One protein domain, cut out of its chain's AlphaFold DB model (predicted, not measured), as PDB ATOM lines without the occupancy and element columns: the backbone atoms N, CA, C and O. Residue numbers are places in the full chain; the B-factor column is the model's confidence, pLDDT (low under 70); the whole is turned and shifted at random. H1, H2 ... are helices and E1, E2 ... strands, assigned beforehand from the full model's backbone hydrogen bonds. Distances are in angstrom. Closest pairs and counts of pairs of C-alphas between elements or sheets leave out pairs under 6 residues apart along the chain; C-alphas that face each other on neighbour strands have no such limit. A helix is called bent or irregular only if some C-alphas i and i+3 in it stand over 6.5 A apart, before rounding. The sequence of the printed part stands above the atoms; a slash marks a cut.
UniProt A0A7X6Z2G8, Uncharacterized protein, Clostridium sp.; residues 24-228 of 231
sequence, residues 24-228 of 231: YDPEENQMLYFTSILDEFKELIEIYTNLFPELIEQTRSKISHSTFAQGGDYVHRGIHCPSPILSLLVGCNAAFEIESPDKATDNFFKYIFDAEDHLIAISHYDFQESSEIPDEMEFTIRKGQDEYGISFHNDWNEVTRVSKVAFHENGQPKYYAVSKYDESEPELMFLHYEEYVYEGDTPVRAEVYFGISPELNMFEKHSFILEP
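This is residues 24 to 228 of the 231 residues of an uncharacterized protein of Clostridium sp. (UniProt A0A7X6Z2G8). Picture one long, twisted sheet bent into a half-open trough, with H1 and H2 packed over its outer face, H1 slantwise to the strands and H2 across them, and the unnamed stretch 71 to 83 inside the hollow. E1 to E4 make one wall and E8 to E11 the other, and H3 grazes the latter wall. The printed part has 205 residues, with three named helices and eleven named strands in the order H1 H2 E1 H3 E2 E3 E4 E5 E6 E7 E8 E9 E10 E11; the class is mixed, helices and strands. The sheet's order is E2 E1 E3 E4 E5 E6 E7 E8 E9 E10 E11, antiparallel, though E2 and E1 meet only at a point. The whole is compact, with a radius of gyration of the C-alphas of 17.2 A and spans of 49 by 42 by 33 A.

Find C-alpha 28 at (245.818, 227.764, 199.941); from there H1, residues 28 to 48, runs 30.3 A. Next come H2, residues 52 to 62, 15.6 A; E1, residues 65 to 70; H3, residues 84 to 89; and E2, residues 96 to 98. Read on through E3, 108 to 113; E4, 119 to 125; E5, 136 to 143, 22.8 A; E6, 146 to 153, 23.5 A; E7, 158 to 167, 27.7 A; E8, 173 to 180, 20.8 A; and E9, 191 to 199, 26.8 A. E10, 202 to 213, 30.7 A, bends by 51 degrees at residue 205. E11, 218 to 225, 23.3 A, ends at C-alpha 225, (230.687, 210.130, 188.697).

E3 to E11 form a meander, each strand the antiparallel neighbour of the one before; each successive two are a hairpin. Look at E6 and E7: N 149 and O 163 are 2.9 A apart, within hydrogen-bond range. In E9 and E10, N 209 and O 193 are at 2.8 A; in E1 and E3, N 111 and O 67 are at 2.8 A. The edge strands are E2 and E11; the C-alphas of 97 and 69, in E2 and E1, face each other at 4.4 A. H1 is on the sheet at a height of 9.0 A, over E7, E8 and E9, slantwise to the strands at 52 degrees to E7 on the local plane; its closest C-alphas to E7 are Phe 41 and Val 162, 6.1 A. H2 is on the same face at a height of 9.5 A, over E5 and only just over E3 and E4, with 3 C-alphas on each, across the strands; the closest C-alphas of H2 and E4 are Thr 59 and Ile 120, 6.9 A. H1 and H2 meet only through their link. H3 only grazes the sheet with residues 84 to 86, and is apart from H1 and H2. Every O i to N i+4 pair is within range in H1 and H3; in H2, 6 of 7 are.

The C-alphas farthest apart, Glu 28 and Lys 103, are 50.3 A apart. The printed part has no cut, and E1 to H3 is the long link, 13 residues. Mean pLDDT of the printed part is 80.5; 49 residues are under 70, among them 71 to 82, 86 to 96, 99 to 107 and 125 to 135.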
ATOM      1  N   TYR A  24     234.103 228.956 195.524       47.56
ATOM      2  CA  TYR A  24     234.749 228.108 196.506       47.56
ATOM      3  C   TYR A  24     235.928 228.902 197.065       47.56
ATOM      4  O   TYR A  24     236.678 229.459 196.273       47.56
ATOM      5  N   ASP A  25     236.067 228.995 198.391       52.12
ATOM      6  CA  ASP A  25     237.273 229.552 199.011       52.12
ATOM      7  C   ASP A  25     238.332 228.445 198.979       52.12
ATOM      8  O   ASP A  25     238.209 227.456 199.713       52.12
ATOM      9  N   PRO A  26     239.279 228.502 198.034       61.56
ATOM     10  CA  PRO A  26     240.142 227.375 197.761       61.56
ATOM     11  C   PRO A  26     241.150 227.193 198.891       61.56
ATOM     12  O   PRO A  26     241.663 228.154 199.461       61.56
ATOM     13  N   GLU A  27     241.470 225.939 199.213       74.12
ATOM     14  CA  GLU A  27     242.570 225.678 200.136       74.12
ATOM     15  C   GLU A  27     243.852 226.298 199.558       74.12
ATOM     16  O   GLU A  27     244.167 226.088 198.387       74.12
ATOM     17  N   GLU A  28     244.610 227.038 200.373       72.19
ATOM     18  CA  GLU A  28     245.818 227.764 199.941       72.19
ATOM     19  C   GLU A  28     246.772 226.868 199.126       72.19
ATOM     20  O   GLU A  28     247.288 227.264 198.081       72.19
ATOM     21  N   ASN A  29     246.919 225.604 199.534       81.69
ATOM     22  CA  ASN A  29     247.744 224.614 198.838       81.69
ATOM     23  C   ASN A  29     247.244 224.267 197.425       81.69
ATOM     24  O   ASN A  29     248.057 223.971 196.552       81.69
ATOM     25  N   GLN A  30     245.930 224.281 197.188       86.19
ATOM     26  CA  GLN A  30     245.351 224.002 195.874       86.19
ATOM     27  C   GLN A  30     245.609 225.156 194.907       86.19
ATOM     28  O   GLN A  30     245.987 224.913 193.763       86.19
ATOM     29  N   MET A  31     245.491 226.403 195.367       88.56
ATOM     30  CA  MET A  31     245.825 227.555 194.526       88.56
ATOM     31  C   MET A  31     247.310 227.631 194.231       88.56
ATOM     32  O   MET A  31     247.675 227.821 193.078       88.56
ATOM     33  N   LEU A  32     248.167 227.393 195.227       88.94
ATOM     34  CA  LEU A  32     249.610 227.286 195.001       88.94
ATOM     35  C   LEU A  32     249.941 226.200 193.967       88.94
ATOM     36  O   LEU A  32     250.817 226.394 193.124       88.94
ATOM     37  N   TYR A  33     249.218 225.079 193.993       91.25
ATOM     38  CA  TYR A  33     249.375 224.024 193.002       91.25
ATOM     39  C   TYR A  33     248.953 224.477 191.595       91.25
ATOM     40  O   TYR A  33     249.721 224.298 190.651       91.25
ATOM     41  N   PHE A  34     247.796 225.124 191.436       93.31
ATOM     42  CA  PHE A  34     247.368 225.652 190.135       93.31
ATOM     43  C   PHE A  34     248.292 226.753 189.605       93.31
ATOM     44  O   PHE A  34     248.625 226.740 188.420       93.31
ATOM     45  N   THR A  35     248.782 227.641 190.474       93.12
ATOM     46  CA  THR A  35     249.812 228.627 190.126       93.12
ATOM     47  C   THR A  35     251.059 227.940 189.584       93.12
ATOM     48  O   THR A  35     251.548 228.333 188.534       93.12
ATOM     49  N   SER A  36     251.519 226.854 190.217       94.62
ATOM     50  CA  SER A  36     252.711 226.133 189.751       94.62
ATOM     51  C   SER A  36     252.560 225.535 188.345       94.62
ATOM     52  O   SER A  36     253.529 225.488 187.592       94.62
ATOM     53  N   ILE A  37     251.345 225.115 187.969       95.12
ATOM     54  CA  ILE A  37     251.050 224.626 186.614       95.12
ATOM     55  C   ILE A  37     251.058 225.786 185.614       95.12
ATOM     56  O   ILE A  37     251.631 225.661 184.535       95.12
ATOM     57  N   LEU A  38     250.431 226.915 185.958       94.56
ATOM     58  CA  LEU A  38     250.423 228.095 185.093       94.56
ATOM     59  C   LEU A  38     251.824 228.685 184.910       94.56
ATOM     60  O   LEU A  38     252.157 229.089 183.801       94.56
ATOM     61  N   ASP A  39     252.653 228.692 185.951       94.56
ATOM     62  CA  ASP A  39     254.051 229.116 185.860       94.56
ATOM     63  C   ASP A  39     254.845 228.188 184.929       94.56
ATOM     64  O   ASP A  39     255.546 228.670 184.042       94.56
ATOM     65  N   GLU A  40     254.656 226.866 185.030       95.19
ATOM     66  CA  GLU A  40     255.233 225.911 184.071       95.19
ATOM     67  C   GLU A  40     254.752 226.180 182.632       95.19
ATOM     68  O   GLU A  40     255.534 226.087 181.685       95.19
ATOM     69  N   PHE A  41     253.481 226.546 182.434       95.44
ATOM     70  CA  PHE A  41     252.968 226.899 181.107       95.44
ATOM     71  C   PHE A  41     253.578 228.194 180.578       95.44
ATOM     72  O   PHE A  41     253.920 228.248 179.399       95.44
ATOM     73  N   LYS A  42     253.766 229.207 181.430       94.25
ATOM     74  CA  LYS A  42     254.447 230.459 181.073       94.25
ATOM     75  C   LYS A  42     255.898 230.213 180.670       94.25
ATOM     76  O   LYS A  42     256.333 230.753 179.658       94.25
ATOM     77  N   GLU A  43     256.616 229.348 181.388       94.12
ATOM     78  CA  GLU A  43     257.973 228.930 181.007       94.12
ATOM     79  C   GLU A  43     257.988 228.255 179.628       94.12
ATOM     80  O   GLU A  43     258.844 228.549 178.797       94.12
ATOM     81  N   LEU A  44     257.031 227.360 179.352       94.38
ATOM     82  CA  LEU A  44     256.920 226.712 178.044       94.38
ATOM     83  C   LEU A  44     256.595 227.716 176.936       94.38
ATOM     84  O   LEU A  44     257.200 227.640 175.872       94.38
ATOM     85  N   ILE A  45     255.686 228.661 177.181       93.56
ATOM     86  CA  ILE A  45     255.394 229.745 176.236       93.56
ATOM     87  C   ILE A  45     256.683 230.507 175.937       93.56
ATOM     88  O   ILE A  45     257.080 230.569 174.785       93.56
ATOM     89  N   GLU A  46     257.405 230.983 176.952       92.19
ATOM     90  CA  GLU A  46     258.659 231.721 176.756       92.19
ATOM     91  C   GLU A  46     259.697 230.926 175.945       92.19
ATOM     92  O   GLU A  46     260.345 231.478 175.057       92.19
ATOM     93  N   ILE A  47     259.833 229.621 176.213       92.81
ATOM     94  CA  ILE A  47     260.762 228.740 175.492       92.81
ATOM     95  C   ILE A  47     260.355 228.570 174.026       92.81
ATOM     96  O   ILE A  47     261.222 228.567 173.154       92.81
ATOM     97  N   TYR A  48     259.068 228.351 173.759       92.56
ATOM     98  CA  TYR A  48     258.580 227.927 172.447       92.56
ATOM     99  C   TYR A  48     258.082 229.072 171.565       92.56
ATOM    100  O   TYR A  48     257.957 228.883 170.351       92.56
ATOM    101  N   THR A  49     257.859 230.261 172.123       86.44
ATOM    102  CA  THR A  49     257.567 231.469 171.352       86.44
ATOM    103  C   THR A  49     258.689 231.708 170.341       86.44
ATOM    104  O   THR A  49     259.875 231.671 170.668       86.44
ATOM    105  N   ASN A  50     258.314 231.935 169.078       84.69
ATOM    106  CA  ASN A  50     259.207 232.044 167.914       84.69
ATOM    107  C   ASN A  50     259.918 230.754 167.457       84.69
ATOM    108  O   ASN A  50     260.656 230.802 166.471       84.69
ATOM    109  N   LEU A  51     259.704 229.598 168.096       91.06
ATOM    110  CA  LEU A  51     260.306 228.327 167.656       91.06
ATOM    111  C   LEU A  51     259.457 227.561 166.638       91.06
ATOM    112  O   LEU A  51     259.862 226.485 166.199       91.06
ATOM    113  N   PHE A  52     258.315 228.105 166.211       89.56
ATOM    114  CA  PHE A  52     257.411 227.422 165.284       89.56
ATOM    115  C   PHE A  52     258.102 226.901 164.003       89.56
ATOM    116  O   PHE A  52     257.991 225.702 163.729       89.56
ATOM    117  N   PRO A  53     258.894 227.700 163.249       87.69
ATOM    118  CA  PRO A  53     259.559 227.194 162.045       87.69
ATOM    119  C   PRO A  53     260.551 226.060 162.336       87.69
ATOM    120  O   PRO A  53     260.688 225.129 161.543       87.69
ATOM    121  N   GLU A  54     261.235 226.115 163.480       90.94
ATOM    122  CA  GLU A  54     262.171 225.069 163.891       90.94
ATOM    123  C   GLU A  54     261.432 223.778 164.266       90.94
ATOM    124  O   GLU A  54     261.824 222.695 163.830       90.94
ATOM    125  N   LEU A  55     260.329 223.882 165.014       91.12
ATOM    126  CA  LEU A  55     259.486 222.744 165.382       91.12
ATOM    127  C   LEU A  55     258.907 222.038 164.152       91.12
ATOM    128  O   LEU A  55     258.873 220.805 164.120       91.12
ATOM    129  N   ILE A  56     258.519 222.789 163.116       89.06
ATOM    130  CA  ILE A  56     258.087 222.233 161.827       89.06
ATOM    131  C   ILE A  56     259.196 221.387 161.197       89.06
ATOM    132  O   ILE A  56     258.961 220.230 160.844       89.06
ATOM    133  N   GLU A  57     260.407 221.931 161.072       89.50
ATOM    134  CA  GLU A  57     261.532 221.224 160.450       89.50
ATOM    135  C   GLU A  57     261.949 219.988 161.259       89.50
ATOM    136  O   GLU A  57     262.134 218.899 160.702       89.50
ATOM    137  N   GLN A  58     262.010 220.110 162.587       89.88
ATOM    138  CA  GLN A  58     262.275 218.979 163.472       89.88
ATOM    139  C   GLN A  58     261.205 217.891 163.330       89.88
ATOM    140  O   GLN A  58     261.545 216.709 163.237       89.88
ATOM    141  N   THR A  59     259.928 218.272 163.271       89.62
ATOM    142  CA  THR A  59     258.808 217.335 163.111       89.62
ATOM    143  C   THR A  59     258.889 216.623 161.769       89.62
ATOM    144  O   THR A  59     258.846 215.396 161.748       89.62
ATOM    145  N   ARG A  60     259.106 217.355 160.664       88.50
ATOM    146  CA  ARG A  60     259.256 216.799 159.303       88.50
ATOM    147  C   ARG A  60     260.299 215.687 159.237       88.50
ATOM    148  O   ARG A  60     260.059 214.670 158.596       88.50
ATOM    149  N   SER A  61     261.425 215.854 159.930       89.25
ATOM    150  CA  SER A  61     262.507 214.861 159.952       89.25
ATOM    151  C   SER A  61     262.172 213.559 160.699       89.25
ATOM    152  O   SER A  61     262.859 212.557 160.507       89.25
ATOM    153  N   LYS A  62     261.132 213.566 161.543       92.06
ATOM    154  CA  LYS A  62     260.742 212.449 162.418       92.06
ATOM    155  C   LYS A  62     259.481 211.722 161.957       92.06
ATOM    156  O   LYS A  62     259.151 210.694 162.541       92.06
ATOM    157  N   ILE A  63     258.781 212.234 160.942       92.06
ATOM    158  CA  ILE A  63     257.517 211.656 160.473       92.06
ATOM    159  C   ILE A  63     257.750 210.228 159.976       92.06
ATOM    160  O   ILE A  63     258.506 210.003 159.032       92.06
ATOM    161  N   SER A  64     257.047 209.279 160.588       94.25
ATOM    162  CA  SER A  64     256.964 207.890 160.132       94.25
ATOM    163  C   SER A  64     255.667 207.655 159.366       94.25
ATOM    164  O   SER A  64     255.681 207.189 158.226       94.25
ATOM    165  N   HIS A  65     254.537 208.040 159.963       89.81
ATOM    166  CA  HIS A  65     253.220 207.944 159.346       89.81
ATOM    167  C   HIS A  65     252.270 209.020 159.890       89.81
ATOM    168  O   HIS A  65     252.586 209.756 160.827       89.81
ATOM    169  N   SER A  66     251.096 209.132 159.273       87.25
ATOM    170  CA  SER A  66     250.032 210.022 159.727       87.25
ATOM    171  C   SER A  66     248.669 209.400 159.486       87.25
ATOM    172  O   SER A  66     248.503 208.692 158.493       87.25
ATOM    173  N   THR A  67     247.705 209.744 160.328       85.44
ATOM    174  CA  THR A  67     246.299 209.390 160.135       85.44
ATOM    175  C   THR A  67     245.404 210.617 160.276       85.44
ATOM    176  O   THR A  67     245.849 211.675 160.735       85.44
ATOM    177  N   PHE A  68     244.157 210.488 159.846       81.44
ATOM    178  CA  PHE A  68     243.152 211.535 159.929       81.44
ATOM    179  C   PHE A  68     242.057 211.104 160.880       81.44
ATOM    180  O   PHE A  68     241.678 209.933 160.911       81.44
ATOM    181  N   ALA A  69     241.511 212.060 161.616       78.44
ATOM    182  CA  ALA A  69     240.301 211.808 162.366       78.44
ATOM    183  C   ALA A  69     239.388 213.031 162.389       78.44
ATOM    184  O   ALA A  69     239.841 214.175 162.285       78.44
ATOM    185  N   GLN A  70     238.091 212.759 162.491       74.75
ATOM    186  CA  GLN A  70     237.051 213.779 162.564       74.75
ATOM    187  C   GLN A  70     236.692 214.088 164.021       74.75
ATOM    188  O   GLN A  70     236.540 213.171 164.836       74.75
ATOM    189  N   GLY A  71     236.486 215.372 164.321       66.56
ATOM    190  CA  GLY A  71     236.183 215.863 165.665       66.56
ATOM    191  C   GLY A  71     237.433 216.086 166.514       66.56
ATOM    192  O   GLY A  71     238.547 216.094 166.005       66.56
ATOM    193  N   GLY A  72     237.238 216.255 167.822       61.38
ATOM    194  CA  GLY A  72     238.294 216.672 168.742       61.38
ATOM    195  C   GLY A  72     238.344 218.190 168.829       61.38
ATOM    196  O   GLY A  72     239.086 218.836 168.107       61.38
ATOM    197  N   ASP A  73     237.538 218.764 169.717       55.31
ATOM    198  CA  ASP A  73     237.608 220.193 170.001       55.31
ATOM    199  C   ASP A  73     238.720 220.383 171.036       55.31
ATOM    200  O   ASP A  73     238.523 220.324 172.249       55.31
ATOM    201  N   TYR A  74     239.936 220.547 170.525       58.66
ATOM    202  CA  TYR A  74     241.135 220.868 171.286       58.66
ATOM    203  C   TYR A  74     241.807 219.739 172.084       58.66
ATOM    204  O   TYR A  74     241.174 218.921 172.747       58.66
ATOM    205  N   VAL A  75     243.141 219.834 172.107       61.66
ATOM    206  CA  VAL A  75     244.101 219.045 172.887       61.66
ATOM    207  C   VAL A  75     244.058 217.545 172.622       61.66
ATOM    208  O   VAL A  75     243.130 216.822 172.980       61.66
ATOM    209  N   HIS A  76     245.155 217.057 172.056       68.94
ATOM    210  CA  HIS A  76     245.213 215.739 171.444       68.94
ATOM    211  C   HIS A  76     246.295 214.878 172.108       68.94
ATOM    212  O   HIS A  76     247.441 215.309 172.265       68.94
ATOM    213  N   ARG A  77     245.955 213.650 172.518       69.06
ATOM    214  CA  ARG A  77     246.922 212.652 173.017       69.06
ATOM    215  C   ARG A  77     246.655 211.318 172.331       69.06
ATOM    216  O   ARG A  77     245.731 210.583 172.670       69.06
ATOM    217  N   GLY A  78     247.443 211.044 171.297       63.97
ATOM    218  CA  GLY A  78     247.002 210.149 170.228       63.97
ATOM    219  C   GLY A  78     245.798 210.747 169.491       63.97
ATOM    220  O   GLY A  78     245.690 211.961 169.368       63.97
ATOM    221  N   ILE A  79     244.884 209.895 169.035       58.31
ATOM    222  CA  ILE A  79     243.673 210.289 168.290       58.31
ATOM    223  C   ILE A  79     242.506 210.622 169.251       58.31
ATOM    224  O   ILE A  79     241.415 211.016 168.849       58.31
ATOM    225  N   HIS A  80     242.715 210.472 170.560       64.12
ATOM    226  CA  HIS A  80     241.678 210.646 171.571       64.12
ATOM    227  C   HIS A  80     241.868 211.946 172.361       64.12
ATOM    228  O   HIS A  80     242.993 212.386 172.610       64.12
ATOM    229  N   CYS A  81     240.748 212.536 172.790       68.44
ATOM    230  CA  CYS A  81     240.761 213.626 173.756       68.44
ATOM    231  C   CYS A  81     241.198 213.061 175.122       68.44
ATOM    232  O   CYS A  81     240.574 212.113 175.610       68.44
ATOM    233  N   PRO A  82     242.239 213.616 175.768       66.75
ATOM    234  CA  PRO A  82     242.668 213.167 177.091       66.75
ATOM    235  C   PRO A  82     241.678 213.545 178.203       66.75
ATOM    236  O   PRO A  82     241.869 213.121 179.341       66.75
ATOM    237  N   SER A  83     240.650 214.337 177.881       70.69
ATOM    238  CA  SER A  83     239.550 214.697 178.768       70.69
ATOM    239  C   SER A  83     238.286 213.893 178.450       70.69
ATOM    240  O   SER A  83     237.582 214.189 177.479       70.69
ATOM    241  N   PRO A  84     237.929 212.897 179.282       65.69
ATOM    242  CA  PRO A  84     236.641 212.222 179.191       65.69
ATOM    243  C   PRO A  84     235.465 213.181 179.409       65.69
ATOM    244  O   PRO A  84     234.388 212.948 178.868       65.69
ATOM    245  N   ILE A  85     235.646 214.258 180.181       70.88
ATOM    246  CA  ILE A  85     234.564 215.195 180.494       70.88
ATOM    247  C   ILE A  85     234.303 216.155 179.339       70.88
ATOM    248  O   ILE A  85     233.150 216.286 178.931       70.88
ATOM    249  N   LEU A  86     235.332 216.767 178.751       67.31
ATOM    250  CA  LEU A  86     235.185 217.550 177.520       67.31
ATOM    251  C   LEU A  86     234.661 216.662 176.391       67.31
ATOM    252  O   LEU A  86     233.775 217.079 175.646       67.31
ATOM    253  N   SER A  87     235.104 215.402 176.326       65.25
ATOM    254  CA  SER A  87     234.554 214.443 175.367       65.25
ATOM    255  C   SER A  87     233.032 214.311 175.461       65.25
ATOM    256  O   SER A  87     232.350 214.273 174.440       65.25
ATOM    257  N   LEU A  88     232.486 214.337 176.677       63.34
ATOM    258  CA  LEU A  88     231.053 214.200 176.941       63.34
ATOM    259  C   LEU A  88     230.273 215.522 176.875       63.34
ATOM    260  O   LEU A  88     229.121 215.513 176.447       63.34
ATOM    261  N   LEU A  89     230.855 216.638 177.329       60.44
ATOM    262  CA  LEU A  89     230.162 217.929 177.464       60.44
ATOM    263  C   LEU A  89     230.123 218.732 176.166       60.44
ATOM    264  O   LEU A  89     229.084 219.290 175.824       60.44
ATOM    265  N   VAL A  90     231.252 218.808 175.464       53.84
ATOM    266  CA  VAL A  90     231.400 219.607 174.236       53.84
ATOM    267  C   VAL A  90     231.473 218.731 172.990       53.84
ATOM    268  O   VAL A  90     231.590 219.237 171.881       53.84
ATOM    269  N   GLY A  91     231.359 217.409 173.150       46.94
ATOM    270  CA  GLY A  91     231.476 216.492 172.027       46.94
ATOM    271  C   GLY A  91     232.884 216.503 171.439       46.94
ATOM    272  O   GLY A  91     233.025 216.313 170.228       46.94
ATOM    273  N   CYS A  92     233.923 216.680 172.275       51.94
ATOM    274  CA  CYS A  92     235.305 216.324 171.929       51.94
ATOM    275  C   CYS A  92     235.391 214.805 171.767       51.94
ATOM    276  O   CYS A  92     236.001 214.100 172.573       51.94
ATOM    277  N   ASN A  93     234.678 214.273 170.781       50.31
ATOM    278  CA  ASN A  93     234.568 212.853 170.545       50.31
ATOM    279  C   ASN A  93     235.979 212.277 170.449       50.31
ATOM    280  O   ASN A  93     236.887 212.921 169.916       50.31
ATOM    281  N   ALA A  94     236.155 211.060 170.966       54.06
ATOM    282  CA  ALA A  94     237.243 210.204 170.526       54.06
ATOM    283  C   ALA A  94     237.276 210.291 168.998       54.06
ATOM    284  O   ALA A  94     236.283 209.933 168.361       54.06
ATOM    285  N   ALA A  95     238.335 210.876 168.433       57.72
ATOM    286  CA  ALA A  95     238.295 211.190 167.023       57.72
ATOM    287  C   ALA A  95     238.219 209.860 166.264       57.72
ATOM    288  O   ALA A  95     238.924 208.895 166.577       57.72
ATOM    289  N   PHE A  96     237.263 209.768 165.345       64.56
ATOM    290  CA  PHE A  96     237.078 208.551 164.572       64.56
ATOM    291  C   PHE A  96     238.093 208.576 163.451       64.56
ATOM    292  O   PHE A  96     238.089 209.509 162.646       64.56
ATOM    293  N   GLU A  97     238.970 207.578 163.433       71.81
ATOM    294  CA  GLU A  97     239.924 207.426 162.348       71.81
ATOM    295  C   GLU A  97     239.170 207.278 161.023       71.81
ATOM    296  O   GLU A  97     238.221 206.498 160.908       71.81
ATOM    297  N   ILE A  98     239.586 208.059 160.032       72.12
ATOM    298  CA  ILE A  98     239.014 208.057 158.690       72.12
ATOM    299  C   ILE A  98     240.125 207.824 157.671       72.12
ATOM    300  O   ILE A  98     241.225 208.356 157.795       72.12
ATOM    301  N   GLU A  99     239.825 207.045 156.632       68.19
ATOM    302  CA  GLU A  99     240.796 206.751 155.568       68.19
ATOM    303  C   GLU A  99     241.148 208.001 154.751       68.19
ATOM    304  O   GLU A  99     242.289 208.183 154.324       68.19
ATOM    305  N   SER A 100     240.167 208.878 154.544       67.06
ATOM    306  CA  SER A 100     240.363 210.166 153.897       67.06
ATOM    307  C   SER A 100     239.303 211.154 154.362       67.06
ATOM    308  O   SER A 100     238.131 210.779 154.438       67.06
ATOM    309  N   PRO A 101     239.671 212.411 154.620       66.50
ATOM    310  CA  PRO A 101     238.683 213.418 154.935       66.50
ATOM    311  C   PRO A 101     237.829 213.755 153.702       66.50
ATOM    312  O   PRO A 101     238.347 214.122 152.644       66.50
ATOM    313  N   ASP A 102     236.511 213.610 153.836       63.25
ATOM    314  CA  ASP A 102     235.543 214.053 152.834       63.25
ATOM    315  C   ASP A 102     235.249 215.545 153.023       63.25
ATOM    316  O   ASP A 102     235.036 216.013 154.138       63.25
ATOM    317  N   LYS A 103     235.155 216.297 151.919       57.50
ATOM    318  CA  LYS A 103     234.964 217.767 151.891       57.50
ATOM    319  C   LYS A 103     233.675 218.293 152.554       57.50
ATOM    320  O   LYS A 103     233.372 219.473 152.429       57.50
ATOM    321  N   ALA A 104     232.851 217.419 153.125       51.25
ATOM    322  CA  ALA A 104     231.463 217.702 153.475       51.25
ATOM    323  C   ALA A 104     231.224 217.972 154.969       51.25
ATOM    324  O   ALA A 104     230.080 218.237 155.338       51.25
ATOM    325  N   THR A 105     232.246 217.889 155.824       55.12
ATOM    326  CA  THR A 105     232.091 218.107 157.269       55.12
ATOM    327  C   THR A 105     233.165 219.027 157.820       55.12
ATOM    328  O   THR A 105     234.323 218.917 157.439       55.12
ATOM    329  N   ASP A 106     232.781 219.899 158.744       59.09
ATOM    330  CA  ASP A 106     233.709 220.782 159.447       59.09
ATOM    331  C   ASP A 106     234.452 219.997 160.565       59.09
ATOM    332  O   ASP A 106     233.926 219.000 161.077       59.09
ATOM    333  N   ASN A 107     235.666 220.438 160.931       69.44
ATOM    334  CA  ASN A 107     236.561 219.916 161.991       69.44
ATOM    335  C   ASN A 107     237.259 218.562 161.720       69.44
ATOM    336  O   ASN A 107     236.858 217.505 162.226       69.44
ATOM    337  N   PHE A 108     238.380 218.615 160.991       76.88
ATOM    338  CA  PHE A 108     239.290 217.485 160.773       76.88
ATOM    339  C   PHE A 108     240.684 217.757 161.324       76.88
ATOM    340  O   PHE A 108     241.202 218.867 161.228       76.88
ATOM    341  N   PHE A 109     241.342 216.703 161.808       80.69
ATOM    342  CA  PHE A 109     242.721 216.783 162.271       80.69
ATOM    343  C   PHE A 109     243.584 215.709 161.624       80.69
ATOM    344  O   PHE A 109     243.185 214.548 161.489       80.69
ATOM    345  N   LYS A 110     244.802 216.103 161.256       83.88
ATOM    346  CA  LYS A 110     245.873 215.194 160.865       83.88
ATOM    347  C   LYS A 110     246.774 214.942 162.066       83.88
ATOM    348  O   LYS A 110     247.408 215.866 162.568       83.88
ATOM    349  N   TYR A 111     246.877 213.685 162.464       86.62
ATOM    350  CA  TYR A 111     247.721 213.222 163.558       86.62
ATOM    351  C   TYR A 111     249.010 212.651 162.976       86.62
ATOM    352  O   TYR A 111     248.974 211.803 162.082       86.62
ATOM    353  N   ILE A 112     250.151 213.145 163.446       88.62
ATOM    354  CA  ILE A 112     251.473 212.838 162.900       88.62
ATOM    355  C   ILE A 112     252.271 212.075 163.951       88.62
ATOM    356  O   ILE A 112     252.430 212.553 165.078       88.62
ATOM    357  N   PHE A 113     252.798 210.915 163.559       90.94
ATOM    358  CA  PHE A 113     253.492 209.994 164.450       90.94
ATOM    359  C   PHE A 113     254.949 209.785 164.040       90.94
ATOM    360  O   PHE A 113     255.294 209.807 162.849       90.94
ATOM    361  N   ASP A 114     255.804 209.565 165.037       93.56
ATOM    362  CA  ASP A 114     257.184 209.139 164.828       93.56
ATOM    363  C   ASP A 114     257.306 207.618 164.605       93.56
ATOM    364  O   ASP A 114     256.319 206.890 164.500       93.56
ATOM    365  N   ALA A 115     258.540 207.129 164.460       93.31
ATOM    366  CA  ALA A 115     258.820 205.714 164.203       93.31
ATOM    367  C   ALA A 115     258.529 204.786 165.397       93.31
ATOM    368  O   ALA A 115     258.533 203.569 165.223       93.31
ATOM    369  N   GLU A 116     258.300 205.342 166.587       91.94
ATOM    370  CA  GLU A 116     257.958 204.620 167.815       91.94
ATOM    371  C   GLU A 116     256.443 204.682 168.107       91.94
ATOM    372  O   GLU A 116     256.008 204.342 169.206       91.94
ATOM    373  N   ASP A 117     255.641 205.089 167.115       88.38
ATOM    374  CA  ASP A 117     254.189 205.302 167.197       88.38
ATOM    375  C   ASP A 117     253.785 206.358 168.233       88.38
ATOM    376  O   ASP A 117     252.681 206.349 168.787       88.38
ATOM    377  N   HIS A 118     254.670 207.315 168.494       88.44
ATOM    378  CA  HIS A 118     254.349 208.426 169.360       88.44
ATOM    379  C   HIS A 118     253.754 209.594 168.578       88.44
ATOM    380  O   HIS A 118     254.307 210.013 167.563       88.44
ATOM    381  N   LEU A 119     252.673 210.190 169.095       88.50
ATOM    382  CA  LEU A 119     252.150 211.445 168.551       88.50
ATOM    383  C   LEU A 119     253.191 212.554 168.759       88.50
ATOM    384  O   LEU A 119     253.686 212.720 169.881       88.50
ATOM    385  N   ILE A 120     253.528 213.269 167.685       92.12
ATOM    386  CA  ILE A 120     254.507 214.369 167.692       92.12
ATOM    387  C   ILE A 120     253.912 215.695 167.222       92.12
ATOM    388  O   ILE A 120     254.394 216.747 167.635       92.12
ATOM    389  N   ALA A 121     252.860 215.661 166.401       90.25
ATOM    390  CA  ALA A 121     252.148 216.863 166.001       90.25
ATOM    391  C   ALA A 121     250.712 216.579 165.552       90.25
ATOM    392  O   ALA A 121     250.390 215.479 165.093       90.25
ATOM    393  N   ILE A 122     249.877 217.608 165.646       87.81
ATOM    394  CA  ILE A 122     248.492 217.627 165.196       87.81
ATOM    395  C   ILE A 122     248.278 218.885 164.373       87.81
ATOM    396  O   ILE A 122     248.665 219.971 164.785       87.81
ATOM    397  N   SER A 123     247.664 218.738 163.209       84.62
ATOM    398  CA  SER A 123     247.344 219.842 162.310       84.62
ATOM    399  C   SER A 123     245.836 219.896 162.107       84.62
ATOM    400  O   SER A 123     245.242 218.886 161.724       84.62
ATOM    401  N   HIS A 124     245.233 221.060 162.354       78.69
ATOM    402  CA  HIS A 124     243.829 221.305 162.030       78.69
ATOM    403  C   HIS A 124     243.685 221.517 160.522       78.69
ATOM    404  O   HIS A 124     244.363 222.364 159.950       78.69
ATOM    405  N   TYR A 125     242.862 220.715 159.858       67.19
ATOM    406  CA  TYR A 125     242.710 220.750 158.408       67.19
ATOM    407  C   TYR A 125     241.375 221.405 158.048       67.19
ATOM    408  O   TYR A 125     240.334 220.746 158.114       67.19
ATOM    409  N   ASP A 126     241.407 222.677 157.648       60.41
ATOM    410  CA  ASP A 126     240.251 223.326 157.028       60.41
ATOM    411  C   ASP A 126     240.267 223.068 155.511       60.41
ATOM    412  O   ASP A 126     241.256 223.301 154.819       60.41
ATOM    413  N   PHE A 127     239.165 222.539 154.978       53.22
ATOM    414  CA  PHE A 127     238.993 222.331 153.536       53.22
ATOM    415  C   PHE A 127     238.644 223.606 152.773       53.22
ATOM    416  O   PHE A 127     238.712 223.603 151.536       53.22
ATOM    417  N   GLN A 128     238.183 224.644 153.472       50.41
ATOM    418  CA  GLN A 128     237.704 225.877 152.862       50.41
ATOM    419  C   GLN A 128     238.834 226.865 152.565       50.41
ATOM    420  O   GLN A 128     238.665 227.709 151.681       50.41
ATOM    421  N   GLU A 129     240.004 226.708 153.191       47.25
ATOM    422  CA  GLU A 129     241.161 227.563 152.952       47.25
ATOM    423  C   GLU A 129     242.202 226.888 152.049       47.25
ATOM    424  O   GLU A 129     242.592 225.735 152.202       47.25
ATOM    425  N   SER A 130     242.639 227.619 151.022       41.75
ATOM    426  CA  SER A 130     243.633 227.174 150.039       41.75
ATOM    427  C   SER A 130     245.073 227.209 150.563       41.75
ATOM    428  O   SER A 130     246.011 227.220 149.760       41.75
ATOM    429  N   SER A 131     245.270 227.337 151.871       45.44
ATOM    430  CA  SER A 131     246.588 227.398 152.487       45.44
ATOM    431  C   SER A 131     247.220 226.000 152.474       45.44
ATOM    432  O   SER A 131     246.621 224.995 152.842       45.44
ATOM    433  N   GLU A 132     248.471 225.901 152.011       49.28
ATOM    434  CA  GLU A 132     249.263 224.659 152.113       49.28
ATOM    435  C   GLU A 132     249.610 224.309 153.575       49.28
ATOM    436  O   GLU A 132     250.172 223.246 153.852       49.28
ATOM    437  N   ILE A 133     249.304 225.220 154.502       50.44
ATOM    438  CA  ILE A 133     249.620 225.160 155.921       50.44
ATOM    439  C   ILE A 133     248.286 225.246 156.677       50.44
ATOM    440  O   ILE A 133     247.490 226.112 156.335       50.44
ATOM    441  N   PRO A 134     248.036 224.367 157.665       59.44
ATOM    442  CA  PRO A 134     246.846 224.436 158.524       59.44
ATOM    443  C   PRO A 134     246.700 225.810 159.210       59.44
ATOM    444  O   PRO A 134     247.659 226.573 159.210       59.44
ATOM    445  N   ASP A 135     245.577 226.110 159.863       64.94
ATOM    446  CA  ASP A 135     245.423 227.376 160.620       64.94
ATOM    447  C   ASP A 135     245.998 227.273 162.037       64.94
ATOM    448  O   ASP A 135     246.632 228.194 162.552       64.94
ATOM    449  N   GLU A 136     245.854 226.092 162.639       79.81
ATOM    450  CA  GLU A 136     246.412 225.765 163.947       79.81
ATOM    451  C   GLU A 136     247.215 224.464 163.881       79.81
ATOM    452  O   GLU A 136     246.839 223.485 163.218       79.81
ATOM    453  N   MET A 137     248.340 224.440 164.594       87.31
ATOM    454  CA  MET A 137     249.154 223.240 164.759       87.31
ATOM    455  C   MET A 137     249.586 223.077 166.214       87.31
ATOM    456  O   MET A 137     250.102 224.006 166.828       87.31
ATOM    457  N   GLU A 138     249.390 221.883 166.767       90.50
ATOM    458  CA  GLU A 138     249.862 221.498 168.096       90.50
ATOM    459  C   GLU A 138     251.078 220.580 167.969       90.50
ATOM    460  O   GLU A 138     251.058 219.613 167.209       90.50
ATOM    461  N   PHE A 139     252.128 220.847 168.745       92.06
ATOM    462  CA  PHE A 139     253.282 219.958 168.886       92.06
ATOM    463  C   PHE A 139     253.241 219.250 170.231       92.06
ATOM    464  O   PHE A 139     253.047 219.884 171.270       92.06
ATOM    465  N   THR A 140     253.472 217.936 170.219       92.19
ATOM    466  CA  THR A 140     253.513 217.127 171.438       92.19
ATOM    467  C   THR A 140     254.951 216.974 171.929       92.19
ATOM    468  O   THR A 140     255.818 216.467 171.216       92.19
ATOM    469  N   ILE A 141     255.204 217.370 173.174       91.56
ATOM    470  CA  ILE A 141     256.517 217.300 173.824       91.56
ATOM    471  C   ILE A 141     256.421 216.384 175.039       91.56
ATOM    472  O   ILE A 141     255.505 216.499 175.849       91.56
ATOM    473  N   ARG A 142     257.395 215.487 175.205       90.19
ATOM    474  CA  ARG A 142     257.465 214.573 176.354       90.19
ATOM    475  C   ARG A 142     258.555 215.003 177.318       90.19
ATOM    476  O   ARG A 142     259.690 215.236 176.903       90.19
ATOM    477  N   LYS A 143     258.235 215.048 178.611       88.56
ATOM    478  CA  LYS A 143     259.197 215.322 179.689       88.56
ATOM    479  C   LYS A 143     258.986 214.309 180.809       88.56
ATOM    480  O   LYS A 143     258.097 214.449 181.644       88.56
ATOM    481  N   GLY A 144     259.813 213.266 180.817       88.62
ATOM    482  CA  GLY A 144     259.619 212.129 181.715       88.62
ATOM    483  C   GLY A 144     258.352 211.357 181.346       88.62
ATOM    484  O   GLY A 144     258.241 210.882 180.221       88.62
ATOM    485  N   GLN A 145     257.421 211.234 182.293       87.19
ATOM    486  CA  GLN A 145     256.130 210.569 182.081       87.19
ATOM    487  C   GLN A 145     255.017 211.516 181.613       87.19
ATOM    488  O   GLN A 145     253.940 211.040 181.279       87.19
ATOM    489  N   ASP A 146     255.260 212.829 181.606       90.88
ATOM    490  CA  ASP A 146     254.251 213.833 181.272       90.88
ATOM    491  C   ASP A 146     254.313 214.202 179.782       90.88
ATOM    492  O   ASP A 146     255.395 214.267 179.181       90.88
ATOM    493  N   GLU A 147     253.149 214.503 179.206       92.12
ATOM    494  CA  GLU A 147     253.003 214.940 177.817       92.12
ATOM    495  C   GLU A 147     252.394 216.343 177.731       92.12
ATOM    496  O   GLU A 147     251.285 216.602 178.215       92.12
ATOM    497  N   TYR A 148     253.097 217.233 177.042       93.25
ATOM    498  CA  TYR A 148     252.727 218.624 176.824       93.25
ATOM    499  C   TYR A 148     252.290 218.827 175.380       93.25
ATOM    500  O   TYR A 148     252.830 218.192 174.477       93.25
ATOM    501  N   GLY A 149     251.326 219.713 175.169       92.56
ATOM    502  CA  GLY A 149     250.895 220.156 173.849       92.56
ATOM    503  C   GLY A 149     251.073 221.660 173.748       92.56
ATOM    504  O   GLY A 149     250.576 222.370 174.620       92.56
ATOM    505  N   ILE A 150     251.780 222.128 172.722       93.44
ATOM    506  CA  ILE A 150     251.980 223.555 172.443       93.44
ATOM    507  C   ILE A 150     251.305 223.861 171.118       93.44
ATOM    508  O   ILE A 150     251.751 223.368 170.080       93.44
ATOM    509  N   SER A 151     250.219 224.625 171.167       91.44
ATOM    510  CA  SER A 151     249.460 225.019 169.982       91.44
ATOM    511  C   SER A 151     249.935 226.370 169.482       91.44
ATOM    512  O   SER A 151     250.192 227.267 170.284       91.44
ATOM    513  N   PHE A 152     250.013 226.508 168.165       89.75
ATOM    514  CA  PHE A 152     250.385 227.736 167.483       89.75
ATOM    515  C   PHE A 152     249.283 228.178 166.531       89.75
ATOM    516  O   PHE A 152     248.639 227.333 165.903       89.75
ATOM    517  N   HIS A 153     249.123 229.494 166.399       83.62
ATOM    518  CA  HIS A 153     248.434 230.092 165.261       83.62
ATOM    519  C   HIS A 153     249.424 230.230 164.107       83.62
ATOM    520  O   HIS A 153     250.477 230.860 164.254       83.62
ATOM    521  N   ASN A 154     249.101 229.661 162.952       68.38
ATOM    522  CA  ASN A 154     250.084 229.515 161.883       68.38
ATOM    523  C   ASN A 154     250.379 230.825 161.140       68.38
ATOM    524  O   ASN A 154     251.493 230.988 160.646       68.38
ATOM    525  N   ASP A 155     249.460 231.797 161.137       72.75
ATOM    526  CA  ASP A 155     249.733 233.110 160.529       72.75
ATOM    527  C   ASP A 155     250.685 233.981 161.351       72.75
ATOM    528  O   ASP A 155     251.404 234.818 160.798       72.75
ATOM    529  N   TRP A 156     250.686 233.811 162.675       72.44
ATOM    530  CA  TRP A 156     251.409 234.698 163.590       72.44
ATOM    531  C   TRP A 156     252.626 234.020 164.224       72.44
ATOM    532  O   TRP A 156     253.499 234.699 164.748       72.44
ATOM    533  N   ASN A 157     252.761 232.693 164.081       80.81
ATOM    534  CA  ASN A 157     253.795 231.883 164.741       80.81
ATOM    535  C   ASN A 157     253.800 232.055 166.269       80.81
ATOM    536  O   ASN A 157     254.825 231.858 166.930       80.81
ATOM    537  N   GLU A 158     252.647 232.419 166.815       86.38
ATOM    538  CA  GLU A 158     252.436 232.699 168.226       86.38
ATOM    539  C   GLU A 158     251.857 231.461 168.895       86.38
ATOM    540  O   GLU A 158     251.002 230.771 168.329       86.38
ATOM    541  N   VAL A 159     252.332 231.176 170.107       91.69
ATOM    542  CA  VAL A 159     251.708 230.157 170.947       91.69
ATOM    543  C   VAL A 159     250.301 230.646 171.283       91.69
ATOM    544  O   VAL A 159     250.129 231.781 171.693       91.69
ATOM    545  N   THR A 160     249.288 229.805 171.132       90.00
ATOM    546  CA  THR A 160     247.897 230.134 171.502       90.00
ATOM    547  C   THR A 160     247.403 229.312 172.677       90.00
ATOM    548  O   THR A 160     246.372 229.606 173.291       90.00
ATOM    549  N   ARG A 161     248.110 228.222 172.990       91.12
ATOM    550  CA  ARG A 161     247.697 227.285 174.024       91.12
ATOM    551  C   ARG A 161     248.852 226.439 174.511       91.12
ATOM    552  O   ARG A 161     249.691 225.997 173.727       91.12
ATOM    553  N   VAL A 162     248.795 226.115 175.794       93.44
ATOM    554  CA  VAL A 162     249.609 225.065 176.396       93.44
ATOM    555  C   VAL A 162     248.700 224.090 177.119       93.44
ATOM    556  O   VAL A 162     247.761 224.480 177.814       93.44
ATOM    557  N   SER A 163     248.974 222.804 176.941       92.50
ATOM    558  CA  SER A 163     248.302 221.722 177.644       92.50
ATOM    559  C   SER A 163     249.303 220.759 178.258       92.50
ATOM    560  O   SER A 163     250.418 220.602 177.763       92.50
ATOM    561  N   LYS A 164     248.880 220.056 179.304       93.44
ATOM    562  CA  LYS A 164     249.640 219.006 179.971       93.44
ATOM    563  C   LYS A 164     248.724 217.858 180.345       93.44
ATOM    564  O   LYS A 164     247.626 218.061 180.855       93.44
ATOM    565  N   VAL A 165     249.223 216.649 180.140       91.19
ATOM    566  CA  VAL A 165     248.659 215.430 180.706       91.19
ATOM    567  C   VAL A 165     249.756 214.761 181.507       91.19
ATOM    568  O   VAL A 165     250.821 214.448 180.974       91.19
ATOM    569  N   ALA A 166     249.496 214.573 182.794       91.44
ATOM    570  CA  ALA A 166     250.364 213.795 183.655       91.44
ATOM    571  C   ALA A 166     249.799 212.390 183.804       91.44
ATOM    572  O   ALA A 166     248.582 212.202 183.881       91.44
ATOM    573  N   PHE A 167     250.687 211.411 183.899       88.75
ATOM    574  CA  PHE A 167     250.315 210.007 183.980       88.75
ATOM    575  C   PHE A 167     250.765 209.395 185.307       88.75
ATOM    576  O   PHE A 167     251.756 209.801 185.913       88.75
ATOM    577  N   HIS A 168     250.014 208.403 185.770       88.44
ATOM    578  CA  HIS A 168     250.478 207.455 186.772       88.44
ATOM    579  C   HIS A 168     251.547 206.526 186.169       88.44
ATOM    580  O   HIS A 168     251.615 206.354 184.954       88.44
ATOM    581  N   GLU A 169     252.335 205.847 187.011       88.69
ATOM    582  CA  GLU A 169     253.375 204.902 186.555       88.69
ATOM    583  C   GLU A 169     252.820 203.759 185.685       88.69
ATOM    584  O   GLU A 169     253.515 203.220 184.825       88.69
ATOM    585  N   ASN A 170     251.550 203.394 185.882       85.31
ATOM    586  CA  ASN A 170     250.851 202.394 185.075       85.31
ATOM    587  C   ASN A 170     250.355 202.935 183.714       85.31
ATOM    588  O   ASN A 170     249.720 202.200 182.957       85.31
ATOM    589  N   GLY A 171     250.638 204.202 183.397       84.81
ATOM    590  CA  GLY A 171     250.277 204.858 182.145       84.81
ATOM    591  C   GLY A 171     248.835 205.358 182.071       84.81
ATOM    592  O   GLY A 171     248.399 205.709 180.977       84.81
ATOM    593  N   GLN A 172     248.089 205.378 183.179       84.56
ATOM    594  CA  GLN A 172     246.765 206.005 183.231       84.56
ATOM    595  C   GLN A 172     246.887 207.527 183.369       84.56
ATOM    596  O   GLN A 172     247.725 207.986 184.152       84.56
ATOM    597  N   PRO A 173     246.045 208.323 182.687       87.00
ATOM    598  CA  PRO A 173     245.993 209.766 182.903       87.00
ATOM    599  C   PRO A 173     245.630 210.080 184.354       87.00
ATOM    600  O   PRO A 173     244.567 209.688 184.829       87.00
ATOM    601  N   LYS A 174     246.507 210.790 185.058       89.69
ATOM    602  CA  LYS A 174     246.272 211.261 186.425       89.69
ATOM    603  C   LYS A 174     245.466 212.554 186.411       89.69
ATOM    604  O   LYS A 174     244.430 212.653 187.062       89.69
ATOM    605  N   TYR A 175     245.957 213.534 185.663       90.94
ATOM    606  CA  TYR A 175     245.281 214.807 185.481       90.94
ATOM    607  C   TYR A 175     245.568 215.387 184.104       90.94
ATOM    608  O   TYR A 175     246.546 215.035 183.436       90.94
ATOM    609  N   TYR A 176     244.706 216.310 183.723       90.50
ATOM    610  CA  TYR A 176     244.788 217.111 182.526       90.50
ATOM    611  C   TYR A 176     244.711 218.594 182.900       90.50
ATOM    612  O   TYR A 176     243.965 218.981 183.793       90.50
ATOM    613  N   ALA A 177     245.506 219.413 182.226       92.38
ATOM    614  CA  ALA A 177     245.588 220.849 182.421       92.38
ATOM    615  C   ALA A 177     245.699 221.538 181.059       92.38
ATOM    616  O   ALA A 177     246.454 221.082 180.199       92.38
ATOM    617  N   VAL A 178     244.991 222.646 180.858       92.00
ATOM    618  CA  VAL A 178     245.116 223.462 179.645       92.00
ATOM    619  C   VAL A 178     244.870 224.929 179.949       92.00
ATOM    620  O   VAL A 178     243.982 225.269 180.724       92.00
ATOM    621  N   SER A 179     245.638 225.800 179.306       92.38
ATOM    622  CA  SER A 179     245.389 227.236 179.292       92.38
ATOM    623  C   SER A 179     245.492 227.748 177.871       92.38
ATOM    624  O   SER A 179     246.415 227.383 177.138       92.38
ATOM    625  N   LYS A 180     244.563 228.627 177.502       89.94
ATOM    626  CA  LYS A 180     244.770 229.513 176.357       89.94
ATOM    627  C   LYS A 180     245.785 230.585 176.744       89.94
ATOM    628  O   LYS A 180     245.916 230.913 177.925       89.94
ATOM    629  N   TYR A 181     246.503 231.073 175.751       89.38
ATOM    630  CA  TYR A 181     247.430 232.181 175.877       89.38
ATOM    631  C   TYR A 181     247.113 233.190 174.781       89.38
ATOM    632  O   TYR A 181     246.867 232.808 173.638       89.38
ATOM    633  N   ASP A 182     247.084 234.455 175.171       86.56
ATOM    634  CA  ASP A 182     246.947 235.596 174.283       86.56
ATOM    635  C   ASP A 182     248.143 236.505 174.570       86.56
ATOM    636  O   ASP A 182     248.316 236.957 175.702       86.56
ATOM    637  N   GLU A 183     249.000 236.733 173.574       83.38
ATOM    638  CA  GLU A 183     250.185 237.581 173.740       83.38
ATOM    639  C   GLU A 183     249.813 239.037 174.062       83.38
ATOM    640  O   GLU A 183     250.601 239.757 174.680       83.38
ATOM    641  N   SER A 184     248.604 239.477 173.694       85.25
ATOM    642  CA  SER A 184     248.117 240.817 174.017       85.25
ATOM    643  C   SER A 184     247.663 240.968 175.472       85.25
ATOM    644  O   SER A 184     247.694 242.085 175.993       85.25
ATOM    645  N   GLU A 185     247.306 239.863 176.132       85.94
ATOM    646  CA  GLU A 185     246.837 239.810 177.524       85.94
ATOM    647  C   GLU A 185     247.470 238.613 178.279       85.94
ATOM    648  O   GLU A 185     246.762 237.735 178.788       85.94
ATOM    649  N   PRO A 186     248.815 238.535 178.366       80.38
ATOM    650  CA  PRO A 186     249.535 237.361 178.871       80.38
ATOM    651  C   PRO A 186     249.262 237.052 180.352       80.38
ATOM    652  O   PRO A 186     249.503 235.938 180.821       80.38
ATOM    653  N   GLU A 187     248.773 238.030 181.109       79.81
ATOM    654  CA  GLU A 187     248.345 237.893 182.498       79.81
ATOM    655  C   GLU A 187     246.984 237.196 182.657       79.81
ATOM    656  O   GLU A 187     246.728 236.597 183.699       79.81
ATOM    657  N   LEU A 188     246.126 237.195 181.630       82.38
ATOM    658  CA  LEU A 188     244.752 236.678 181.710       82.38
ATOM    659  C   LEU A 188     244.645 235.172 181.431       82.38
ATOM    660  O   LEU A 188     243.602 234.671 181.007       82.38
ATOM    661  N   MET A 189     245.713 234.418 181.678       88.38
ATOM    662  CA  MET A 189     245.698 232.967 181.511       88.38
ATOM    663  C   MET A 189     244.757 232.310 182.529       88.38
ATOM    664  O   MET A 189     245.004 232.327 183.736       88.38
ATOM    665  N   PHE A 190     243.701 231.674 182.023       90.25
ATOM    666  CA  PHE A 190     242.803 230.845 182.819       90.25
ATOM    667  C   PHE A 190     243.134 229.374 182.624       90.25
ATOM    668  O   PHE A 190     243.147 228.865 181.499       90.25
ATOM    669  N   LEU A 191     243.332 228.676 183.738       92.56
ATOM    670  CA  LEU A 191     243.559 227.242 183.725       92.56
ATOM    671  C   LEU A 191     242.217 226.498 183.748       92.56
ATOM    672  O   LEU A 191     241.337 226.756 184.572       92.56
ATOM    673  N   HIS A 192     242.086 225.529 182.853       91.19
ATOM    674  CA  HIS A 192     241.158 224.415 182.991       91.19
ATOM    675  C   HIS A 192     241.943 223.214 183.505       91.19
ATOM    676  O   HIS A 192     243.017 222.907 182.982       91.19
ATOM    677  N   TYR A 193     241.409 222.521 184.506       91.88
ATOM    678  CA  TYR A 193     242.065 221.370 185.120       91.88
ATOM    679  C   TYR A 193     241.077 220.234 185.388       91.88
ATOM    680  O   TYR A 193     239.959 220.461 185.845       91.88
ATOM    681  N   GLU A 194     241.504 219.000 185.146       90.38
ATOM    682  CA  GLU A 194     240.744 217.784 185.433       90.38
ATOM    683  C   GLU A 194     241.620 216.770 186.144       90.38
ATOM    684  O   GLU A 194     242.720 216.478 185.685       90.38
ATOM    685  N   GLU A 195     241.123 216.174 187.219       90.12
ATOM    686  CA  GLU A 195     241.782 215.068 187.911       90.12
ATOM    687  C   GLU A 195     240.882 213.837 187.927       90.12
ATOM    688  O   GLU A 195     239.680 213.930 188.193       90.12
ATOM    689  N   TYR A 196     241.475 212.672 187.672       86.12
ATOM    690  CA  TYR A 196     240.750 211.415 187.533       86.12
ATOM    691  C   TYR A 196     241.028 210.476 188.700       86.12
ATOM    692  O   TYR A 196     242.162 210.301 189.143       86.12
ATOM    693  N   VAL A 197     239.972 209.817 189.172       85.69
ATOM    694  CA  VAL A 197     240.050 208.770 190.190       85.69
ATOM    695  C   VAL A 197     239.635 207.448 189.572       85.69
ATOM    696  O   VAL A 197     238.609 207.363 188.894       85.69
ATOM    697  N   TYR A 198     240.421 206.415 189.858       85.06
ATOM    698  CA  TYR A 198     240.257 205.085 189.293       85.06
ATOM    699  C   TYR A 198     239.956 204.041 190.369       85.06
ATOM    700  O   TYR A 198     240.508 204.081 191.469       85.06
ATOM    701  N   GLU A 199     239.137 203.056 190.007       85.75
ATOM    702  CA  GLU A 199     239.048 201.763 190.685       85.75
ATOM    703  C   GLU A 199     239.689 200.701 189.785       85.75
ATOM    704  O   GLU A 199     239.135 200.284 188.765       85.75
ATOM    705  N   GLY A 200     240.912 200.294 190.138       86.44
ATOM    706  CA  GLY A 200     241.742 199.474 189.255       86.44
ATOM    707  C   GLY A 200     242.040 200.208 187.945       86.44
ATOM    708  O   GLY A 200     242.574 201.314 187.961       86.44
ATOM    709  N   ASP A 201     241.666 199.602 186.817       82.44
ATOM    710  CA  ASP A 201     241.910 200.177 185.489       82.44
ATOM    711  C   ASP A 201     240.790 201.127 185.006       82.44
ATOM    712  O   ASP A 201     240.901 201.714 183.930       82.44
ATOM    713  N   THR A 202     239.710 201.291 185.781       79.69
ATOM    714  CA  THR A 202     238.487 201.989 185.343       79.69
ATOM    715  C   THR A 202     238.353 203.360 186.006       79.69
ATOM    716  O   THR A 202     238.382 203.420 187.237       79.69
ATOM    717  N   PRO A 203     238.183 204.460 185.247       80.19
ATOM    718  CA  PRO A 203     237.895 205.765 185.831       80.19
ATOM    719  C   PRO A 203     236.477 205.764 186.413       80.19
ATOM    720  O   PRO A 203     235.521 205.413 185.728       80.19
ATOM    721  N   VAL A 204     236.341 206.161 187.678       82.12
ATOM    722  CA  VAL A 204     235.058 206.180 188.406       82.12
ATOM    723  C   VAL A 204     234.613 207.585 188.791       82.12
ATOM    724  O   VAL A 204     233.436 207.812 189.078       82.12
ATOM    725  N   ARG A 205     235.539 208.548 188.806       84.50
ATOM    726  CA  ARG A 205     235.242 209.942 189.134       84.50
ATOM    727  C   ARG A 205     236.196 210.890 188.416       84.50
ATOM    728  O   ARG A 205     237.370 210.563 188.257       84.50
ATOM    729  N   ALA A 206     235.699 212.066 188.054       84.75
ATOM    730  CA  ALA A 206     236.513 213.197 187.628       84.75
ATOM    731  C   ALA A 206     236.164 214.441 188.452       84.75
ATOM    732  O   ALA A 206     234.988 214.747 188.652       84.75
ATOM    733  N   GLU A 207     237.182 215.154 188.915       87.44
ATOM    734  CA  GLU A 207     237.053 216.490 189.492       87.44
ATOM    735  C   GLU A 207     237.505 217.494 188.434       87.44
ATOM    736  O   GLU A 207     238.640 217.426 187.969       87.44
ATOM    737  N   VAL A 208     236.620 218.402 188.035       86.94
ATOM    738  CA  VAL A 208     236.850 219.349 186.940       86.94
ATOM    739  C   VAL A 208     236.756 220.763 187.459       86.94
ATOM    740  O   VAL A 208     235.843 221.095 188.213       86.94
ATOM    741  N   TYR A 209     237.699 221.580 187.025       89.56
ATOM    742  CA  TYR A 209     237.888 222.941 187.468       89.56
ATOM    743  C   TYR A 209     237.950 223.849 186.244       89.56
ATOM    744  O   TYR A 209     238.831 223.691 185.394       89.56
ATOM    745  N   PHE A 210     237.019 224.793 186.158       86.38
ATOM    746  CA  PHE A 210     236.924 225.751 185.061       86.38
ATOM    747  C   PHE A 210     237.312 227.153 185.519       86.38
ATOM    748  O   PHE A 210     237.068 227.538 186.666       86.38
ATOM    749  N   GLY A 211     237.882 227.925 184.588       85.56
ATOM    750  CA  GLY A 211     238.154 229.346 184.789       85.56
ATOM    751  C   GLY A 211     239.056 229.627 185.988       85.56
ATOM    752  O   GLY A 211     238.846 230.623 186.675       85.56
ATOM    753  N   ILE A 212     240.021 228.744 186.278       90.00
ATOM    754  CA  ILE A 212     240.905 228.932 187.424       90.00
ATOM    755  C   ILE A 212     241.767 230.167 187.178       90.00
ATOM    756  O   ILE A 212     242.573 230.197 186.247       90.00
ATOM    757  N   SER A 213     241.622 231.154 188.057       88.69
ATOM    758  CA  SER A 213     242.456 232.347 188.114       88.69
ATOM    759  C   SER A 213     243.064 232.464 189.510       88.69
ATOM    760  O   SER A 213     242.365 232.846 190.457       88.69
ATOM    761  N   PRO A 214     244.359 232.135 189.673       84.75
ATOM    762  CA  PRO A 214     245.032 232.301 190.954       84.75
ATOM    763  C   PRO A 214     245.106 233.737 191.445       84.75
ATOM    764  O   PRO A 214     244.964 233.975 192.640       84.75
ATOM    765  N   GLU A 215     245.243 234.698 190.533       82.56
ATOM    766  CA  GLU A 215     245.285 236.123 190.870       82.56
ATOM    767  C   GLU A 215     243.971 236.611 191.477       82.56
ATOM    768  O   GLU A 215     243.960 237.391 192.430       82.56
ATOM    769  N   LEU A 216     242.854 236.114 190.944       83.75
ATOM    770  CA  LEU A 216     241.519 236.432 191.429       83.75
ATOM    771  C   LEU A 216     241.050 235.483 192.544       83.75
ATOM    772  O   LEU A 216     239.950 235.662 193.065       83.75
ATOM    773  N   ASN A 217     241.874 234.494 192.911       83.88
ATOM    774  CA  ASN A 217     241.574 233.447 193.884       83.88
ATOM    775  C   ASN A 217     240.206 232.780 193.642       83.88
ATOM    776  O   ASN A 217     239.384 232.674 194.552       83.88
ATOM    777  N   MET A 218     239.934 232.383 192.395       84.81
ATOM    778  CA  MET A 218     238.635 231.826 192.005       84.81
ATOM    779  C   MET A 218     238.756 230.685 190.999       84.81
ATOM    780  O   MET A 218     239.669 230.651 190.174       84.81
ATOM    781  N   PHE A 219     237.782 229.780 191.060       86.69
ATOM    782  CA  PHE A 219     237.468 228.794 190.033       86.69
ATOM    783  C   PHE A 219     236.036 228.284 190.224       86.69
ATOM    784  O   PHE A 219     235.447 228.422 191.300       86.69
ATOM    785  N   GLU A 220     235.505 227.632 189.197       85.12
ATOM    786  CA  GLU A 220     234.314 226.789 189.296       85.12
ATOM    787  C   GLU A 220     234.742 225.321 189.392       85.12
ATOM    788  O   GLU A 220     235.651 224.905 188.679       85.12
ATOM    789  N   LYS A 221     234.112 224.534 190.273       86.44
ATOM    790  CA  LYS A 221     234.430 223.112 190.459       86.44
ATOM    791  C   LYS A 221     233.198 222.233 190.278       86.44
ATOM    792  O   LYS A 221     232.169 222.460 190.910       86.44
ATOM    793  N   HIS A 222     233.360 221.143 189.534       82.75
ATOM    794  CA  HIS A 222     232.367 220.084 189.389       82.75
ATOM    795  C   HIS A 222     232.969 218.715 189.687       82.75
ATOM    796  O   HIS A 222     234.090 218.408 189.289       82.75
ATOM    797  N   SER A 223     232.183 217.865 190.339       83.38
ATOM    798  CA  SER A 223     232.530 216.463 190.568       83.38
ATOM    799  C   SER A 223     231.595 215.579 189.748       83.38
ATOM    800  O   SER A 223     230.372 215.650 189.893       83.38
ATOM    801  N   PHE A 224     232.164 214.724 188.906       78.81
ATOM    802  CA  PHE A 224     231.429 213.818 188.029       78.81
ATOM    803  C   PHE A 224     231.676 212.370 188.429       78.81
ATOM    804  O   PHE A 224     232.823 211.960 188.579       78.81
ATOM    805  N   ILE A 225     230.605 211.588 188.564       81.50
ATOM    806  CA  ILE A 225     230.687 210.130 188.697       81.50
ATOM    807  C   ILE A 225     230.651 209.535 187.290       81.50
ATOM    808  O   ILE A 225     229.789 209.891 186.484       81.50
ATOM    809  N   LEU A 226     231.601 208.649 187.008       75.62
ATOM    810  CA  LEU A 226     231.788 208.026 185.705       75.62
ATOM    811  C   LEU A 226     231.296 206.582 185.792       75.62
ATOM    812  O   LEU A 226     231.819 205.784 186.567       75.62
ATOM    813  N   GLU A 227     230.252 206.256 185.030       71.88
ATOM    814  CA  GLU A 227     229.706 204.899 184.979       71.88
ATOM    815  C   GLU A 227     230.351 204.122 183.817       71.88
ATOM    816  O   GLU A 227     230.297 204.591 182.671       71.88
ATOM    817  N   PRO A 228     230.952 202.942 184.068       60.41
ATOM    818  CA  PRO A 228     231.508 202.115 183.004       60.41
ATOM    819  C   PRO A 228     230.409 201.577 182.081       60.41
ATOM    820  O   PRO A 228     229.261 201.382 182.494       60.41
TER     821      PRO A 228